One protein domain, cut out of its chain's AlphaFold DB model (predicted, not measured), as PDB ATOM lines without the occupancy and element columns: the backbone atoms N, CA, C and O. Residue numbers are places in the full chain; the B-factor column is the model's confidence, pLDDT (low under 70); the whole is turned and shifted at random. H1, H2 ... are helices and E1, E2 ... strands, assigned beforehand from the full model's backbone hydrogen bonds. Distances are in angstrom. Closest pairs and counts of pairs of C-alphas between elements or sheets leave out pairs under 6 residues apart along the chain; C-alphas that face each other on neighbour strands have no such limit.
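What this domain is: This is residues 318 to 373 of the 437 residues of the protein "B12-binding domain-containing protein" of Actinocatenispora thailandica (UniProt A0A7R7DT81). With little regular structure, this is a small body of two strands and one helix, from which a long loop, residues 322 to 352, runs out and folds back, making the length. The 56 printed residues include E1, H1 and E2 in that order; E1 and E2 form a parallel sheet. The class is mixed, with 20 residues in named elements; the whole is loose, radius of gyration of the C-alphas 13.7 A, spanning 40 by 21 by 15 A.

How they stand to each other: Start at E1, residues 318 to 321; its parallel neighbour is E2, residues 369 to 372, at 28 degrees, with N 321 and O 371 2.8 A apart, within hydrogen-bond range. Between them in the chain is H1, residues 353 to 364, a strand-helix-strand unit, two parallel strands joined through a helix, with a right-handed crossover. The closest C-alphas of H1 and E2, Ser 364 and Val 370, are 6.8 A apart; those of E1 and H1, Val 319 and Leu 363, 7.5 A. In H1 every O i to N i+4 pair is within hydrogen-bond range.

Where its parts are: Find C-alpha 318 at (7.922, 7.385, 10.120); E1 runs 9.8 A. H1 runs 16.2 A from C-alpha 353 at (0.883, -4.260, 26.378). E2 runs 9.7 A to C-alpha 372 at (10.177, -0.106, 17.178).

The domain as a whole: The farthest C-alphas, Asp 342 and Glu 365, are 40.2 A apart. E1 to H1 is a long link; the printed part has no cut, and no printed residue is under 70 in pLDDT.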
ATOM      1  N   PHE A 318       7.744   8.489   9.193       92.12
ATOM      2  CA  PHE A 318       7.922   7.385  10.120       92.12
ATOM      3  C   PHE A 318       8.544   7.855  11.426       92.12
ATOM      4  O   PHE A 318       9.413   8.727  11.443       92.12
ATOM      5  N   VAL A 319       8.077   7.267  12.524       95.19
ATOM      6  CA  VAL A 319       8.460   7.645  13.887       95.19
ATOM      7  C   VAL A 319       9.063   6.469  14.631       95.19
ATOM      8  O   VAL A 319       8.746   5.309  14.373       95.19
ATOM      9  N   TYR A 320       9.916   6.785  15.597       94.62
ATOM     10  CA  TYR A 320      10.620   5.807  16.412       94.62
ATOM     11  C   TYR A 320       9.948   5.637  17.777       94.62
ATOM     12  O   TYR A 320       9.903   6.556  18.601       94.62
ATOM     13  N   TYR A 321       9.462   4.434  18.051       95.25
ATOM     14  CA  TYR A 321       8.817   4.075  19.304       95.25
ATOM     15  C   TYR A 321       9.699   3.150  20.144       95.25
ATOM     16  O   TYR A 321      10.116   2.091  19.680       95.25
ATOM     17  N   SER A 322       9.965   3.530  21.393       93.25
ATOM     18  CA  SER A 322      10.811   2.783  22.324       93.25
ATOM     19  C   SER A 322      10.019   2.360  23.573       93.25
ATOM     20  O   SER A 322      10.125   2.985  24.629       93.25
ATOM     21  N   PRO A 323       9.183   1.304  23.483       93.50
ATOM     22  CA  PRO A 323       8.364   0.826  24.605       93.50
ATOM     23  C   PRO A 323       9.146   0.063  25.683       93.50
ATOM     24  O   PRO A 323       8.570  -0.369  26.691       93.50
ATOM     25  N   THR A 324      10.431  -0.187  25.445       92.94
ATOM     26  CA  THR A 324      11.306  -0.985  26.302       92.94
ATOM     27  C   THR A 324      12.712  -0.407  26.302       92.94
ATOM     28  O   THR A 324      13.149   0.136  25.294       92.94
ATOM     29  N   ARG A 325      13.449  -0.565  27.402       91.81
ATOM     30  CA  ARG A 325      14.866  -0.180  27.505       91.81
ATOM     31  C   ARG A 325      15.670  -1.314  28.110       91.81
ATOM     32  O   ARG A 325      15.162  -2.059  28.953       91.81
ATOM     33  N   GLY A 326      16.933  -1.402  27.708       90.81
ATOM     34  CA  GLY A 326      17.802  -2.521  28.055       90.81
ATOM     35  C   GLY A 326      17.427  -3.804  27.318       90.81
ATOM     36  O   GLY A 326      16.589  -3.792  26.418       90.81
ATOM     37  N   CYS A 327      18.013  -4.926  27.736       90.62
ATOM     38  CA  CYS A 327      17.749  -6.236  27.145       90.62
ATOM     39  C   CYS A 327      17.476  -7.277  28.232       90.62
ATOM     40  O   CYS A 327      18.258  -7.418  29.167       90.62
ATOM     41  N   TYR A 328      16.400  -8.064  28.116       90.69
ATOM     42  CA  TYR A 328      16.154  -9.159  29.067       90.69
ATOM     43  C   TYR A 328      17.170 -10.305  28.929       90.69
ATOM     44  O   TYR A 328      17.312 -11.111  29.849       90.69
ATOM     45  N   TRP A 329      17.841 -10.424  27.775       90.56
ATOM     46  CA  TRP A 329      18.845 -11.461  27.537       90.56
ATOM     47  C   TRP A 329      20.177 -11.125  28.213       90.56
ATOM     48  O   TRP A 329      20.714 -11.972  28.922       90.56
ATOM     49  N   ASN A 330      20.678  -9.901  28.009       88.44
ATOM     50  CA  ASN A 330      21.844  -9.293  28.671       88.44
ATOM     51  C   ASN A 330      23.103 -10.185  28.804       88.44
ATOM     52  O   ASN A 330      23.801 -10.142  29.815       88.44
ATOM     53  N   LYS A 331      23.367 -11.057  27.822       89.94
ATOM     54  CA  LYS A 331      24.458 -12.057  27.868       89.94
ATOM     55  C   LYS A 331      25.265 -12.171  26.575       89.94
ATOM     56  O   LYS A 331      26.153 -13.014  26.486       89.94
ATOM     57  N   CYS A 332      24.943 -11.380  25.553       91.12
ATOM     58  CA  CYS A 332      25.710 -11.377  24.310       91.12
ATOM     59  C   CYS A 332      27.125 -10.855  24.573       91.12
ATOM     60  O   CYS A 332      27.284  -9.791  25.158       91.12
ATOM     61  N   THR A 333      28.142 -11.574  24.106       90.94
ATOM     62  CA  THR A 333      29.559 -11.208  24.298       90.94
ATOM     63  C   THR A 333      30.019 -10.044  23.422       90.94
ATOM     64  O   THR A 333      31.128  -9.558  23.597       90.94
ATOM     65  N   PHE A 334      29.195  -9.640  22.455       89.50
ATOM     66  CA  PHE A 334      29.482  -8.579  21.489       89.50
ATOM     67  C   PHE A 334      28.588  -7.347  21.665       89.50
ATOM     68  O   PHE A 334      28.822  -6.337  21.011       89.50
ATOM     69  N   CYS A 335      27.525  -7.441  22.472       89.75
ATOM     70  CA  CYS A 335      26.622  -6.315  22.666       89.75
ATOM     71  C   CYS A 335      27.248  -5.345  23.648       89.75
ATOM     72  O   CYS A 335      27.687  -5.757  24.720       89.75
ATOM     73  N   ASP A 336      27.208  -4.070  23.295       84.81
ATOM     74  CA  ASP A 336      27.506  -3.024  24.245       84.81
ATOM     75  C   ASP A 336      26.671  -1.783  23.945       84.81
ATOM     76  O   ASP A 336      27.081  -0.911  23.183       84.81
ATOM     77  N   TYR A 337      25.440  -1.753  24.464       79.69
ATOM     78  CA  TYR A 337      24.528  -0.638  24.213       79.69
ATOM     79  C   TYR A 337      23.767  -0.202  25.462       79.69
ATOM     80  O   TYR A 337      23.405  -1.001  26.336       79.69
ATOM     81  N   GLY A 338      23.493   1.101  25.505       78.44
ATOM     82  CA  GLY A 338      22.926   1.765  26.668       78.44
ATOM     83  C   GLY A 338      23.941   1.920  27.799       78.44
ATOM     84  O   GLY A 338      25.032   1.346  27.803       78.44
ATOM     85  N   LEU A 339      23.569   2.712  28.800       80.06
ATOM     86  CA  LEU A 339      24.377   2.855  29.999       80.06
ATOM     87  C   LEU A 339      24.325   1.540  30.788       80.06
ATOM     88  O   LEU A 339      23.252   1.107  31.207       80.06
ATOM     89  N   ASN A 340      25.468   0.891  30.966       81.00
ATOM     90  CA  ASN A 340      25.613  -0.361  31.696       81.00
ATOM     91  C   ASN A 340      26.883  -0.298  32.570       81.00
ATOM     92  O   ASN A 340      27.744   0.562  32.375       81.00
ATOM     93  N   GLY A 341      26.947  -1.139  33.606       74.31
ATOM     94  CA  GLY A 341      28.084  -1.189  34.532       74.31
ATOM     95  C   GLY A 341      28.883  -2.478  34.382       74.31
ATOM     96  O   GLY A 341      30.040  -2.461  33.980       74.31
ATOM     97  N   ASP A 342      28.247  -3.597  34.712       76.88
ATOM     98  CA  ASP A 342      28.833  -4.941  34.785       76.88
ATOM     99  C   ASP A 342      28.197  -5.931  33.793       76.88
ATOM    100  O   ASP A 342      28.406  -7.141  33.889       76.88
ATOM    101  N   SER A 343      27.400  -5.437  32.844       81.81
ATOM    102  CA  SER A 343      26.664  -6.269  31.894       81.81
ATOM    103  C   SER A 343      26.615  -5.659  30.486       81.81
ATOM    104  O   SER A 343      26.812  -4.455  30.360       81.81
ATOM    105  N   PRO A 344      26.360  -6.461  29.430       82.75
ATOM    106  CA  PRO A 344      26.359  -6.004  28.032       82.75
ATOM    107  C   PRO A 344      25.349  -4.895  27.690       82.75
ATOM    108  O   PRO A 344      25.484  -4.208  26.683       82.75
ATOM    109  N   THR A 345      24.281  -4.737  28.474       87.62
ATOM    110  CA  THR A 345      23.172  -3.817  28.180       87.62
ATOM    111  C   THR A 345      22.593  -3.219  29.460       87.62
ATOM    112  O   THR A 345      22.763  -3.779  30.546       87.62
ATOM    113  N   SER A 346      21.878  -2.096  29.352       89.00
ATOM    114  CA  SER A 346      21.137  -1.528  30.486       89.00
ATOM    115  C   SER A 346      20.116  -2.522  31.075       89.00
ATOM    116  O   SER A 346      19.625  -3.408  30.368       89.00
ATOM    117  N   PRO A 347      19.703  -2.356  32.348       89.69
ATOM    118  CA  PRO A 347      18.665  -3.183  32.954       89.69
ATOM    119  C   PRO A 347      17.354  -3.153  32.163       89.69
ATOM    120  O   PRO A 347      16.823  -2.077  31.857       89.69
ATOM    121  N   TRP A 348      16.820  -4.346  31.888       91.19
ATOM    122  CA  TRP A 348      15.569  -4.536  31.159       91.19
ATOM    123  C   TRP A 348      14.370  -3.923  31.878       91.19
ATOM    124  O   TRP A 348      14.062  -4.279  33.019       91.19
ATOM    125  N   ARG A 349      13.637  -3.073  31.164       92.56
ATOM    126  CA  ARG A 349      12.357  -2.485  31.569       92.56
ATOM    127  C   ARG A 349      11.434  -2.428  30.355       92.56
ATOM    128  O   ARG A 349      11.886  -2.250  29.229       92.56
ATOM    129  N   GLN A 350      10.130  -2.540  30.590       91.38
ATOM    130  CA  GLN A 350       9.122  -2.473  29.533       91.38
ATOM    131  C   GLN A 350       7.810  -1.858  30.014       91.38
ATOM    132  O   GLN A 350       7.411  -2.034  31.176       91.38
ATOM    133  N   ASN A 351       7.099  -1.238  29.076       91.56
ATOM    134  CA  ASN A 351       5.699  -0.868  29.241       91.56
ATOM    135  C   ASN A 351       4.764  -2.087  29.312       91.56
ATOM    136  O   ASN A 351       5.156  -3.249  29.117       91.56
ATOM    137  N   THR A 352       3.508  -1.827  29.682       91.06
ATOM    138  CA  THR A 352       2.434  -2.820  29.566       91.06
ATOM    139  C   THR A 352       1.974  -2.909  28.116       91.06
ATOM    140  O   THR A 352       2.114  -1.955  27.358       91.06
ATOM    141  N   VAL A 353       1.405  -4.055  27.737       91.38
ATOM    142  CA  VAL A 353       0.883  -4.260  26.378       91.38
ATOM    143  C   VAL A 353      -0.207  -3.235  26.053       91.38
ATOM    144  O   VAL A 353      -0.186  -2.673  24.967       91.38
ATOM    145  N   ASP A 354      -1.089  -2.918  27.004       93.12
ATOM    146  CA  ASP A 354      -2.159  -1.934  26.791       93.12
ATOM    147  C   ASP A 354      -1.608  -0.531  26.512       93.12
ATOM    148  O   ASP A 354      -2.078   0.150  25.604       93.12
ATOM    149  N   LEU A 355      -0.569  -0.111  27.249       92.81
ATOM    150  CA  LEU A 355       0.108   1.162  26.993       92.81
ATOM    151  C   LEU A 355       0.802   1.147  25.629       92.81
ATOM    152  O   LEU A 355       0.673   2.112  24.889       92.81
ATOM    153  N   MET A 356       1.463   0.042  25.266       94.12
ATOM    154  CA  MET A 356       2.105  -0.103  23.955       94.12
ATOM    155  C   MET A 356       1.101  -0.005  22.805       94.12
ATOM    156  O   MET A 356       1.364   0.690  21.831       94.12
ATOM    157  N   ILE A 357      -0.055  -0.666  22.915       95.19
ATOM    158  CA  ILE A 357      -1.117  -0.605  21.903       95.19
ATOM    159  C   ILE A 357      -1.653   0.822  21.791       95.19
ATOM    160  O   ILE A 357      -1.741   1.347  20.685       95.19
ATOM    161  N   ARG A 358      -1.963   1.460  22.925       95.81
ATOM    162  CA  ARG A 358      -2.451   2.844  22.961       95.81
ATOM    163  C   ARG A 358      -1.447   3.816  22.340       95.81
ATOM    164  O   ARG A 358      -1.831   4.688  21.569       95.81
ATOM    165  N   ASP A 359      -0.168   3.676  22.681       96.31
ATOM    166  CA  ASP A 359       0.896   4.521  22.145       96.31
ATOM    167  C   ASP A 359       1.029   4.327  20.628       96.31
ATOM    168  O   ASP A 359       1.062   5.310  19.900       96.31
ATOM    169  N   VAL A 360       1.029   3.081  20.137       96.69
ATOM    170  CA  VAL A 360       1.072   2.790  18.694       96.69
ATOM    171  C   VAL A 360      -0.142   3.372  17.974       96.69
ATOM    172  O   VAL A 360       0.039   4.006  16.943       96.69
ATOM    173  N   GLN A 361      -1.354   3.226  18.522       96.81
ATOM    174  CA  GLN A 361      -2.566   3.821  17.945       96.81
ATOM    175  C   GLN A 361      -2.419   5.335  17.773       96.81
ATOM    176  O   GLN A 361      -2.666   5.848  16.687       96.81
ATOM    177  N   ARG A 362      -1.934   6.028  18.809       96.44
ATOM    178  CA  ARG A 362      -1.696   7.475  18.760       96.44
ATOM    179  C   ARG A 362      -0.584   7.853  17.780       96.44
ATOM    180  O   ARG A 362      -0.697   8.843  17.070       96.44
ATOM    181  N   LEU A 363       0.498   7.082  17.726       96.81
ATOM    182  CA  LEU A 363       1.608   7.345  16.805       96.81
ATOM    183  C   LEU A 363       1.217   7.111  15.342       96.81
ATOM    184  O   LEU A 363       1.683   7.840  14.468       96.81
ATOM    185  N   SER A 364       0.323   6.157  15.080       96.06
ATOM    186  CA  SER A 364      -0.231   5.900  13.748       96.06
ATOM    187  C   SER A 364      -1.120   7.031  13.218       96.06
ATOM    188  O   SER A 364      -1.347   7.097  12.014       96.06
ATOM    189  N   GLU A 365      -1.593   7.943  14.074       94.38
ATOM    190  CA  GLU A 365      -2.277   9.173  13.643       94.38
ATOM    191  C   GLU A 365      -1.294  10.204  13.062       94.38
ATOM    192  O   GLU A 365      -1.678  11.039  12.246       94.38
ATOM    193  N   VAL A 366      -0.021  10.153  13.475       90.31
ATOM    194  CA  VAL A 366       1.025  11.115  13.084       90.31
ATOM    195  C   VAL A 366       1.851  10.609  11.902       90.31
ATOM    196  O   VAL A 366       2.269  11.394  11.049       90.31
ATOM    197  N   ALA A 367       2.113   9.303  11.862       93.69
ATOM    198  CA  ALA A 367       3.009   8.682  10.900       93.69
ATOM    199  C   ALA A 367       2.481   7.325  10.434       93.69
ATOM    200  O   ALA A 367       1.994   6.516  11.223       93.69
ATOM    201  N   LYS A 368       2.648   7.050   9.140       91.69
ATOM    202  CA  LYS A 368       2.227   5.793   8.512       91.69
ATOM    203  C   LYS A 368       3.005   4.595   9.054       91.69
ATOM    204  O   LYS A 368       2.441   3.513   9.208       91.69
ATOM    205  N   PHE A 369       4.289   4.786   9.353       94.25
ATOM    206  CA  PHE A 369       5.154   3.734   9.874       94.25
ATOM    207  C   PHE A 369       5.624   4.057  11.296       94.25
ATOM    208  O   PHE A 369       6.149   5.135  11.574       94.25
ATOM    209  N   VAL A 370       5.477   3.084  12.194       95.75
ATOM    210  CA  VAL A 370       5.992   3.147  13.567       95.75
ATOM    211  C   VAL A 370       7.110   2.119  13.690       95.75
ATOM    212  O   VAL A 370       6.864   0.913  13.716       95.75
ATOM    213  N   TYR A 371       8.351   2.593  13.735       94.62
ATOM    214  CA  TYR A 371       9.527   1.752  13.906       94.62
ATOM    215  C   TYR A 371       9.780   1.512  15.391       94.62
ATOM    216  O   TYR A 371       9.937   2.455  16.165       94.62
ATOM    217  N   PHE A 372       9.851   0.251  15.802       94.12
ATOM    218  CA  PHE A 372      10.177  -0.106  17.178       94.12
ATOM    219  C   PHE A 372      11.691   0.017  17.395       94.12
ATOM    220  O   PHE A 372      12.443  -0.903  17.085       94.12
ATOM    221  N   SER A 373      12.134   1.151  17.941       91.25
ATOM    222  CA  SER A 373      13.537   1.442  18.278       91.25
ATOM    223  C   SER A 373      13.954   0.767  19.578       91.25
ATOM    224  O   SER A 373      14.244   1.428  20.581       91.25
TER     225      SER A 373